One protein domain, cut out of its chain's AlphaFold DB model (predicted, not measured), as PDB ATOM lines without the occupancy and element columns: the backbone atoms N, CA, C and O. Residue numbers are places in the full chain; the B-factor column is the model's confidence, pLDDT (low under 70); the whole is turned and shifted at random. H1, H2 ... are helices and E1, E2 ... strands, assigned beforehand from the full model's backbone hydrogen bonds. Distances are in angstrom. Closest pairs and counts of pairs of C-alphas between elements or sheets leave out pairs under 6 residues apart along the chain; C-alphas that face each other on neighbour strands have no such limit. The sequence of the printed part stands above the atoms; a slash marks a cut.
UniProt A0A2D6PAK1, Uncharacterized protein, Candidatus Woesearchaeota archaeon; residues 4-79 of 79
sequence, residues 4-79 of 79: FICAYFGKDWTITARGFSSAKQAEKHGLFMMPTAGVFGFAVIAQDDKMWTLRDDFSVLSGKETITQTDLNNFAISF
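Overview. This is residues 4 to 79 of the 79 residues of an uncharacterized protein of Candidatus Woesearchaeota archaeon (UniProt A0A2D6PAK1). A strongly twisted sheet of four strands makes the middle of the domain, with the helix H1 packed over one face, running along the strands, and the small hairpin E5 and E6 partly covering the other face. The printed part has 76 residues, with one named helix and six named strands in the order E1, E2, H1, E3, E4, E5, E6. The larger sheet has the order E2, E1, E3, E4 and the smaller one E5, E6, both antiparallel; the class is mixed, helices and strands. The whole is compact, with a radius of gyration of the C-alphas of 11.2 A, and spans 34 by 24 by 21 A.

Along the chain. E1, residues 4 to 10, begins at C-alpha 4 at (51.991, 10.997, 21.300) and is 20.2 A long. E2, residues 13 to 20, is 21.1 A long. H1, residues 23 to 33, starts at C-alpha 23 at (47.954, 11.348, 25.604) and is 15.3 A long. E3, residues 41 to 48, is 22.8 A long. E4 is residues 51 to 54, E5 is residues 66 to 69, and E6 is residues 75 to 78, ending at C-alpha 78 at (48.487, -8.487, 16.887).

Arrangement. In the larger sheet E1 and E3 are inner strands. E1 and E2 form a hairpin, with N 8 and O 15 at 3.0 A. E1 and E3 are antiparallel neighbours at 155 degrees, with N 7 and O 43 at 2.8 A. E3 and E4 form a hairpin, with N 46 and O 53 at 2.9 A. H1 is on this sheet at a height over the sheet of 7.6 A, and H1 and the sheet E2, E1, E3, E4 form two layers, a helix on one face of a sheet. It lies over E1 and only just over E3, with 3 of its C-alphas falling on E3, and on the local plane its line and that of E1 stand at 23 degrees. The closest C-alphas of E1 and H1 are those of Cys 6 and Ala 26, 5.1 A apart. E2, H1 and E3 form a split strand-helix-strand unit, two strands running the same way with E1 between them, and its crossover is right-handed. In H1 every O i to N i+4 pair is within hydrogen-bond range. The hairpin E5 and E6, with N 68 and O 76 at 2.9 A, forms a sandwich, two sheets face to face, with the larger sheet; their best planes are 17 degrees apart. The closest C-alphas of E2 and E6 are those of Thr 14 and Ala 76, 5.6 A apart. E5 is apart from E1 and E2.

Size, cuts and confidence. The C-alphas farthest apart are those of Ala 37 and Asp 49, at 35.3 A. The printed part has no cut. The link E4 to E5, with 11 residues, is long. The mean pLDDT of the printed part is 92.5, and no printed residue is under 70.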
ATOM      1  N   PHE A   4      52.945  12.059  21.010       94.50
ATOM      2  CA  PHE A   4      51.991  10.997  21.300       94.50
ATOM      3  C   PHE A   4      51.450  10.405  20.006       94.50
ATOM      4  O   PHE A   4      51.240  11.100  19.006       94.50
ATOM      5  N   ILE A   5      51.201   9.106  20.063       95.31
ATOM      6  CA  ILE A   5      50.707   8.283  18.972       95.31
ATOM      7  C   ILE A   5      49.425   7.593  19.413       95.31
ATOM      8  O   ILE A   5      49.306   7.174  20.563       95.31
ATOM      9  N   CYS A   6      48.497   7.440  18.475       96.69
ATOM     10  CA  CYS A   6      47.367   6.529  18.593       96.69
ATOM     11  C   CYS A   6      47.522   5.428  17.540       96.69
ATOM     12  O   CYS A   6      47.425   5.701  16.345       96.69
ATOM     13  N   ALA A   7      47.749   4.193  17.974       96.56
ATOM     14  CA  ALA A   7      47.770   3.021  17.111       96.56
ATOM     15  C   ALA A   7      46.447   2.261  17.260       96.56
ATOM     16  O   ALA A   7      46.258   1.556  18.245       96.56
ATOM     17  N   TYR A   8      45.519   2.426  16.318       96.50
ATOM     18  CA  TYR A   8      44.251   1.691  16.316       96.50
ATOM     19  C   TYR A   8      44.324   0.504  15.357       96.50
ATOM     20  O   TYR A   8      45.017   0.558  14.338       96.50
ATOM     21  N   PHE A   9      43.645  -0.585  15.703       96.25
ATOM     22  CA  PHE A   9      43.858  -1.874  15.051       96.25
ATOM     23  C   PHE A   9      42.564  -2.649  14.832       96.25
ATOM     24  O   PHE A   9      41.552  -2.426  15.500       96.25
ATOM     25  N   GLY A  10      42.639  -3.582  13.890       94.25
ATOM     26  CA  GLY A  10      41.598  -4.549  13.588       94.25
ATOM     27  C   GLY A  10      42.179  -5.925  13.304       94.25
ATOM     28  O   GLY A  10      43.355  -6.184  13.558       94.25
ATOM     29  N   LYS A  11      41.352  -6.822  12.760       88.56
ATOM     30  CA  LYS A  11      41.800  -8.155  12.342       88.56
ATOM     31  C   LYS A  11      42.841  -8.016  11.221       88.56
ATOM     32  O   LYS A  11      42.478  -7.701  10.093       88.56
ATOM     33  N   ASP A  12      44.108  -8.231  11.565       88.19
ATOM     34  CA  ASP A  12      45.275  -8.245  10.670       88.19
ATOM     35  C   ASP A  12      45.725  -6.877  10.120       88.19
ATOM     36  O   ASP A  12      46.387  -6.802   9.084       88.19
ATOM     37  N   TRP A  13      45.403  -5.776  10.805       92.69
ATOM     38  CA  TRP A  13      45.904  -4.455  10.419       92.69
ATOM     39  C   TRP A  13      46.056  -3.503  11.609       92.69
ATOM     40  O   TRP A  13      45.366  -3.609  12.622       92.69
ATOM     41  N   THR A  14      46.949  -2.524  11.470       95.69
ATOM     42  CA  THR A  14      47.128  -1.432  12.435       95.69
ATOM     43  C   THR A  14      47.425  -0.138  11.693       95.69
ATOM     44  O   THR A  14      48.218  -0.126  10.751       95.69
ATOM     45  N   ILE A  15      46.807   0.962  12.119       94.88
ATOM     46  CA  ILE A  15      47.115   2.305  11.626       94.88
ATOM     47  C   ILE A  15      47.666   3.135  12.780       94.88
ATOM     48  O   ILE A  15      47.080   3.210  13.856       94.88
ATOM     49  N   THR A  16      48.811   3.768  12.532       95.31
ATOM     50  CA  THR A  16      49.497   4.644  13.484       95.31
ATOM     51  C   THR A  16      49.213   6.107  13.135       95.31
ATOM     52  O   THR A  16      49.747   6.627  12.157       95.31
ATOM     53  N   ALA A  17      48.395   6.783  13.940       94.62
ATOM     54  CA  ALA A  17      48.185   8.227  13.875       94.62
ATOM     55  C   ALA A  17      49.179   8.955  14.795       94.62
ATOM     56  O   ALA A  17      49.412   8.530  15.928       94.62
ATOM     57  N   ARG A  18      49.766  10.054  14.310       92.81
ATOM     58  CA  ARG A  18      50.863  10.798  14.958       92.81
ATOM     59  C   ARG A  18      50.539  12.282  15.115       92.81
ATOM     60  O   ARG A  18      49.554  12.766  14.564       92.81
ATOM     61  N   GLY A  19      51.423  13.008  15.801       90.50
ATOM     62  CA  GLY A  19      51.354  14.468  15.918       90.50
ATOM     63  C   GLY A  19      50.445  14.965  17.041       90.50
ATOM     64  O   GLY A  19      50.066  16.136  17.056       90.50
ATOM     65  N   PHE A  20      50.086  14.097  17.990       94.25
ATOM     66  CA  PHE A  20      49.304  14.499  19.151       94.25
ATOM     67  C   PHE A  20      50.199  15.176  20.194       94.25
ATOM     68  O   PHE A  20      51.300  14.713  20.487       94.25
ATOM     69  N   SER A  21      49.696  16.261  20.789       92.62
ATOM     70  CA  SER A  21      50.425  17.041  21.806       92.62
ATOM     71  C   SER A  21      50.256  16.508  23.235       92.62
ATOM     72  O   SER A  21      50.928  16.965  24.155       92.62
ATOM     73  N   SER A  22      49.335  15.560  23.440       94.75
ATOM     74  CA  SER A  22      49.078  14.916  24.733       94.75
ATOM     75  C   SER A  22      48.446  13.533  24.559       94.75
ATOM     76  O   SER A  22      47.743  13.294  23.573       94.75
ATOM     77  N   ALA A  23      48.608  12.661  25.560       95.31
ATOM     78  CA  ALA A  23      47.954  11.348  25.604       95.31
ATOM     79  C   ALA A  23      46.427  11.453  25.450       95.31
ATOM     80  O   ALA A  23      45.832  10.701  24.689       95.31
ATOM     81  N   LYS A  24      45.801  12.457  26.077       96.44
ATOM     82  CA  LYS A  24      44.350  12.693  26.002       96.44
ATOM     83  C   LYS A  24      43.861  13.052  24.592       96.44
ATOM     84  O   LYS A  24      42.732  12.741  24.225       96.44
ATOM     85  N   GLN A  25      44.685  13.723  23.785       96.88
ATOM     86  CA  GLN A  25      44.344  13.975  22.380       96.88
ATOM     87  C   GLN A  25      44.421  12.697  21.543       96.88
ATOM     88  O   GLN A  25      43.526  12.463  20.731       96.88
ATOM     89  N   ALA A  26      45.450  11.875  21.766       97.00
ATOM     90  CA  ALA A  26      45.587  10.574  21.115       97.00
ATOM     91  C   ALA A  26      44.430   9.630  21.499       97.00
ATOM     92  O   ALA A  26      43.807   9.043  20.622       97.00
ATOM     93  N   GLU A  27      44.068   9.576  22.784       98.06
ATOM     94  CA  GLU A  27      42.907   8.837  23.297       98.06
ATOM     95  C   GLU A  27      41.608   9.297  22.632       98.06
ATOM     96  O   GLU A  27      40.847   8.483  22.114       98.06
ATOM     97  N   LYS A  28      41.358  10.612  22.587       97.88
ATOM     98  CA  LYS A  28      40.159  11.160  21.942       97.88
ATOM     99  C   LYS A  28      40.066  10.745  20.472       97.88
ATOM    100  O   LYS A  28      38.967  10.490  19.986       97.88
ATOM    101  N   HIS A  29      41.197  10.687  19.769       97.62
ATOM    102  CA  HIS A  29      41.243  10.184  18.400       97.62
ATOM    103  C   HIS A  29      40.926   8.685  18.337       97.62
ATOM    104  O   HIS A  29      40.070   8.290  17.552       97.62
ATOM    105  N   GLY A  30      41.533   7.863  19.195       96.88
ATOM    106  CA  GLY A  30      41.232   6.433  19.284       96.88
ATOM    107  C   GLY A  30      39.754   6.155  19.559       96.88
ATOM    108  O   GLY A  30      39.112   5.420  18.812       96.88
ATOM    109  N   LEU A  31      39.170   6.833  20.552       97.94
ATOM    110  CA  LEU A  31      37.741   6.759  20.877       97.94
ATOM    111  C   LEU A  31      36.847   7.190  19.708       97.94
ATOM    112  O   LEU A  31      35.788   6.603  19.500       97.94
ATOM    113  N   PHE A  32      37.269   8.191  18.933       97.62
ATOM    114  CA  PHE A  32      36.568   8.595  17.716       97.62
ATOM    115  C   PHE A  32      36.628   7.517  16.624       97.62
ATOM    116  O   PHE A  32      35.667   7.366  15.874       97.62
ATOM    117  N   MET A  33      37.718   6.744  16.550       97.19
ATOM    118  CA  MET A  33      37.874   5.656  15.582       97.19
ATOM    119  C   MET A  33      37.155   4.364  15.990       97.19
ATOM    120  O   MET A  33      36.793   3.599  15.100       97.19
ATOM    121  N   MET A  34      36.891   4.130  17.282       96.25
ATOM    122  CA  MET A  34      36.251   2.903  17.798       96.25
ATOM    123  C   MET A  34      34.944   2.483  17.093       96.25
ATOM    124  O   MET A  34      34.762   1.288  16.879       96.25
ATOM    125  N   PRO A  35      34.026   3.391  16.700       96.31
ATOM    126  CA  PRO A  35      32.807   3.007  15.981       96.31
ATOM    127  C   PRO A  35      33.051   2.551  14.532       96.31
ATOM    128  O   PRO A  35      32.123   2.077  13.876       96.31
ATOM    129  N   THR A  36      34.264   2.730  14.001       95.38
ATOM    130  CA  THR A  36      34.612   2.341  12.630       95.38
ATOM    131  C   THR A  36      34.596   0.823  12.498       95.38
ATOM    132  O   THR A  36      35.216   0.107  13.284       95.38
ATOM    133  N   ALA A  37      33.911   0.317  11.470       94.19
ATOM    134  CA  ALA A  37      33.810  -1.116  11.228       94.19
ATOM    135  C   ALA A  37      35.200  -1.769  11.124       94.19
ATOM    136  O   ALA A  37      36.040  -1.354  10.325       94.19
ATOM    137  N   GLY A  38      35.422  -2.808  11.931       92.88
ATOM    138  CA  GLY A  38      36.683  -3.546  11.966       92.88
ATOM    139  C   GLY A  38      37.738  -2.994  12.927       92.88
ATOM    140  O   GLY A  38      38.791  -3.612  13.015       92.88
ATOM    141  N   VAL A  39      37.477  -1.900  13.656       96.06
ATOM    142  CA  VAL A  39      38.336  -1.449  14.767       96.06
ATOM    143  C   VAL A  39      37.988  -2.228  16.034       96.06
ATOM    144  O   VAL A  39      36.828  -2.283  16.435       96.06
ATOM    145  N   PHE A  40      38.991  -2.835  16.662       95.38
ATOM    146  CA  PHE A  40      38.836  -3.616  17.895       95.38
ATOM    147  C   PHE A  40      39.347  -2.887  19.135       95.38
ATOM    148  O   PHE A  40      38.886  -3.161  20.241       95.38
ATOM    149  N   GLY A  41      40.263  -1.942  18.953       96.19
ATOM    150  CA  GLY A  41      40.863  -1.192  20.041       96.19
ATOM    151  C   GLY A  41      41.925  -0.228  19.537       96.19
ATOM    152  O   GLY A  41      42.132  -0.065  18.327       96.19
ATOM    153  N   PHE A  42      42.615   0.404  20.481       97.44
ATOM    154  CA  PHE A  42      43.762   1.251  20.184       97.44
ATOM    155  C   PHE A  42      44.735   1.341  21.360       97.44
ATOM    156  O   PHE A  42      44.338   1.270  22.520       97.44
ATOM    157  N   ALA A  43      46.009   1.553  21.041       97.31
ATOM    158  CA  ALA A  43      47.077   1.833  21.987       97.31
ATOM    159  C   ALA A  43      47.515   3.299  21.883       97.31
ATOM    160  O   ALA A  43      47.775   3.807  20.786       97.31
ATOM    161  N   VAL A  44      47.637   3.974  23.023       96.88
ATOM    162  CA  VAL A  44      48.263   5.294  23.134       96.88
ATOM    163  C   VAL A  44      49.709   5.118  23.552       96.88
ATOM    164  O   VAL A  44      50.006   4.459  24.543       96.88
ATOM    165  N   ILE A  45      50.622   5.719  22.799       95.31
ATOM    166  CA  ILE A  45      52.058   5.516  22.983       95.31
ATOM    167  C   ILE A  45      52.723   6.883  23.066       95.31
ATOM    168  O   ILE A  45      52.476   7.754  22.231       95.31
ATOM    169  N   ALA A  46      53.526   7.085  24.106       94.19
ATOM    170  CA  ALA A  46      54.246   8.321  24.373       94.19
ATOM    171  C   ALA A  46      55.729   8.155  24.037       94.19
ATOM    172  O   ALA A  46      56.315   7.112  24.329       94.19
ATOM    173  N   GLN A  47      56.337   9.182  23.447       91.06
ATOM    174  CA  GLN A  47      57.783   9.269  23.295       91.06
ATOM    175  C   GLN A  47      58.393   9.981  24.509       91.06
ATOM    176  O   GLN A  47      58.286  11.204  24.625       91.06
ATOM    177  N   ASP A  48      59.072   9.226  25.370       85.50
ATOM    178  CA  ASP A  48      59.771   9.717  26.560       85.50
ATOM    179  C   ASP A  48      61.291   9.501  26.374       85.50
ATOM    180  O   ASP A  48      61.745   8.369  26.240       85.50
ATOM    181  N   ASP A  49      62.090  10.577  26.300       76.44
ATOM    182  CA  ASP A  49      63.570  10.573  26.274       76.44
ATOM    183  C   ASP A  49      64.246   9.470  25.419       76.44
ATOM    184  O   ASP A  49      65.287   8.923  25.788       76.44
ATOM    185  N   LYS A  50      63.692   9.219  24.217       75.12
ATOM    186  CA  LYS A  50      64.101   8.226  23.186       75.12
ATOM    187  C   LYS A  50      63.513   6.820  23.323       75.12
ATOM    188  O   LYS A  50      63.840   5.956  22.511       75.12
ATOM    189  N   MET A  51      62.632   6.590  24.282       84.38
ATOM    190  CA  MET A  51      61.862   5.359  24.403       84.38
ATOM    191  C   MET A  51      60.400   5.618  24.062       84.38
ATOM    192  O   MET A  51      59.855   6.687  24.332       84.38
ATOM    193  N   TRP A  52      59.768   4.629  23.441       89.06
ATOM    194  CA  TRP A  52      58.326   4.617  23.262       89.06
ATOM    195  C   TRP A  52      57.709   3.811  24.394       89.06
ATOM    196  O   TRP A  52      58.095   2.669  24.633       89.06
ATOM    197  N   THR A  53      56.768   4.413  25.109       91.94
ATOM    198  CA  THR A  53      56.118   3.797  26.265       91.94
ATOM    199  C   THR A  53      54.618   3.748  26.043       91.94
ATOM    200  O   THR A  53      53.987   4.758  25.721       91.94
ATOM    201  N   LEU A  54      54.046   2.559  26.221       93.12
ATOM    202  CA  LEU A  54      52.606   2.352  26.206       93.12
ATOM    203  C   LEU A  54      51.961   3.087  27.385       93.12
ATOM    204  O   LEU A  54      52.454   3.053  28.511       93.12
ATOM    205  N   ARG A  55      50.859   3.781  27.116       94.75
ATOM    206  CA  ARG A  55      50.026   4.444  28.116       94.75
ATOM    207  C   ARG A  55      48.724   3.668  28.249       94.75
ATOM    208  O   ARG A  55      47.723   4.025  27.625       94.75
ATOM    209  N   ASP A  56      48.753   2.605  29.047       90.94
ATOM    210  CA  ASP A  56      47.608   1.707  29.242       90.94
ATOM    211  C   ASP A  56      46.357   2.449  29.732       90.94
ATOM    212  O   ASP A  56      45.271   2.218  29.212       90.94
ATOM    213  N   ASP A  57      46.522   3.436  30.620       94.88
ATOM    214  CA  ASP A  57      45.419   4.247  31.167       94.88
ATOM    215  C   ASP A  57      44.649   5.066  30.114       94.88
ATOM    216  O   ASP A  57      43.551   5.547  30.381       94.88
ATOM    217  N   PHE A  58      45.235   5.256  28.930       96.31
ATOM    218  CA  PHE A  58      44.648   5.993  27.808       96.31
ATOM    219  C   PHE A  58      44.353   5.085  26.609       96.31
ATOM    220  O   PHE A  58      44.019   5.585  25.538       96.31
ATOM    221  N   SER A  59      44.523   3.772  26.760       95.94
ATOM    222  CA  SER A  59      44.387   2.781  25.695       95.94
ATOM    223  C   SER A  59      43.134   1.931  25.897       95.94
ATOM    224  O   SER A  59      42.658   1.746  27.013       95.94
ATOM    225  N   VAL A  60      42.607   1.369  24.811       96.69
ATOM    226  CA  VAL A  60      41.535   0.367  24.851       96.69
ATOM    227  C   VAL A  60      42.094  -0.926  24.276       96.69
ATOM    228  O   VAL A  60      42.134  -1.112  23.059       96.69
ATOM    229  N   LEU A  61      42.560  -1.791  25.176       94.31
ATOM    230  CA  LEU A  61      43.181  -3.084  24.890       94.31
ATOM    231  C   LEU A  61      42.475  -4.172  25.703       94.31
ATOM    232  O   LEU A  61      42.024  -3.919  26.821       94.31
ATOM    233  N   SER A  62      42.374  -5.388  25.165       90.25
ATOM    234  CA  SER A  62      41.801  -6.528  25.893       90.25
ATOM    235  C   SER A  62      42.809  -7.235  26.808       90.25
ATOM    236  O   SER A  62      42.424  -8.109  27.587       90.25
ATOM    237  N   GLY A  63      44.091  -6.868  26.715       89.12
ATOM    238  CA  GLY A  63      45.198  -7.469  27.463       89.12
ATOM    239  C   GLY A  63      45.732  -8.755  26.831       89.12
ATOM    240  O   GLY A  63      46.555  -9.439  27.434       89.12
ATOM    241  N   LYS A  64      45.251  -9.105  25.633       89.50
ATOM    242  CA  LYS A  64      45.722 -10.260  24.850       89.50
ATOM    243  C   LYS A  64      46.621  -9.846  23.695       89.50
ATOM    244  O   LYS A  64      47.254 -10.692  23.080       89.50
ATOM    245  N   GLU A  65      46.630  -8.562  23.377       92.44
ATOM    246  CA  GLU A  65      47.348  -8.014  22.247       92.44
ATOM    247  C   GLU A  65      48.844  -7.893  22.542       92.44
ATOM    248  O   GLU A  65      49.258  -7.483  23.626       92.44
ATOM    249  N   THR A  66      49.665  -8.188  21.538       91.38
ATOM    250  CA  THR A  66      51.093  -7.879  21.529       91.38
ATOM    251  C   THR A  66      51.324  -6.623  20.702       91.38
ATOM    252  O   THR A  66      50.889  -6.534  19.553       91.38
ATOM    253  N   ILE A  67      52.031  -5.651  21.278       91.25
ATOM    254  CA  ILE A  67      52.341  -4.374  20.634       91.25
ATOM    255  C   ILE A  67      53.825  -4.369  20.283       91.25
ATOM    256  O   ILE A  67      54.678  -4.454  21.163       91.25
ATOM    257  N   THR A  68      54.132  -4.258  18.991       92.06
ATOM    258  CA  THR A  68      55.510  -4.264  18.483       92.06
ATOM    259  C   THR A  68      55.804  -2.972  17.734       92.06
ATOM    260  O   THR A  68      55.034  -2.560  16.864       92.06
ATOM    261  N   GLN A  69      56.932  -2.331  18.048       89.56
ATOM    262  CA  GLN A  69      57.448  -1.209  17.265       89.56
ATOM    263  C   GLN A  69      58.069  -1.730  15.962       89.56
ATOM    264  O   GLN A  69      58.850  -2.677  15.981       89.56
ATOM    265  N   THR A  70      57.736  -1.107  14.834       86.81
ATOM    266  CA  THR A  70      58.291  -1.439  13.516       86.81
ATOM    267  C   THR A  70      59.438  -0.501  13.131       86.81
ATOM    268  O   THR A  70      59.619   0.564  13.729       86.81
ATOM    269  N   ASP A  71      60.182  -0.860  12.081       78.38
ATOM    270  CA  ASP A  71      61.390  -0.156  11.614       78.38
ATOM    271  C   ASP A  71      61.167   1.325  11.242       78.38
ATOM    272  O   ASP A  71      62.107   2.117  11.214       78.38
ATOM    273  N   LEU A  72      59.917   1.733  10.987       78.75
ATOM    274  CA  LEU A  72      59.525   3.118  10.675       78.75
ATOM    275  C   LEU A  72      58.946   3.867  11.887       78.75
ATOM    276  O   LEU A  72      58.177   4.815  11.729       78.75
ATOM    277  N   ASN A  73      59.273   3.423  13.106       79.38
ATOM    278  CA  ASN A  73      58.704   3.885  14.378       79.38
ATOM    279  C   ASN A  73      57.184   3.706  14.503       79.38
ATOM    280  O   ASN A  73      56.595   4.262  15.432       79.38
ATOM    281  N   ASN A  74      56.525   3.017  13.567       84.94
ATOM    282  CA  ASN A  74      55.099   2.708  13.665       84.94
ATOM    283  C   ASN A  74      54.881   1.558  14.644       84.94
ATOM    284  O   ASN A  74      55.834   0.941  15.115       84.94
ATOM    285  N   PHE A  75      53.621   1.269  14.938       91.38
ATOM    286  CA  PHE A  75      53.261   0.185  15.839       91.38
ATOM    287  C   PHE A  75      52.346  -0.799  15.131       91.38
ATOM    288  O   PHE A  75      51.428  -0.400  14.415       91.38
ATOM    289  N   ALA A  76      52.638  -2.079  15.326       91.25
ATOM    290  CA  ALA A  76      51.800  -3.192  14.928       91.25
ATOM    291  C   ALA A  76      51.178  -3.801  16.185       91.25
ATOM    292  O   ALA A  76      51.865  -3.982  17.193       91.25
ATOM    293  N   ILE A  77      49.883  -4.095  16.113       91.12
ATOM    294  CA  ILE A  77      49.126  -4.722  17.192       91.12
ATOM    295  C   ILE A  77      48.542  -6.021  16.647       91.12
ATOM    296  O   ILE A  77      47.791  -6.007  15.670       91.12
ATOM    297  N   SER A  78      48.919  -7.138  17.261       88.88
ATOM    298  CA  SER A  78      48.487  -8.487  16.887       88.88
ATOM    299  C   SER A  78      47.971  -9.256  18.102       88.88
ATOM    300  O   SER A  78      48.232  -8.863  19.237       88.88
ATOM    301  N   PHE A  79      47.250 -10.350  17.858       81.81
ATOM    302  CA  PHE A  79      46.796 -11.299  18.881       81.81
ATOM    303  C   PHE A  79      47.727 -12.507  18.971       81.81
ATOM    304  O   PHE A  79      48.360 -12.827  17.939       81.81
TER     305      PHE A  79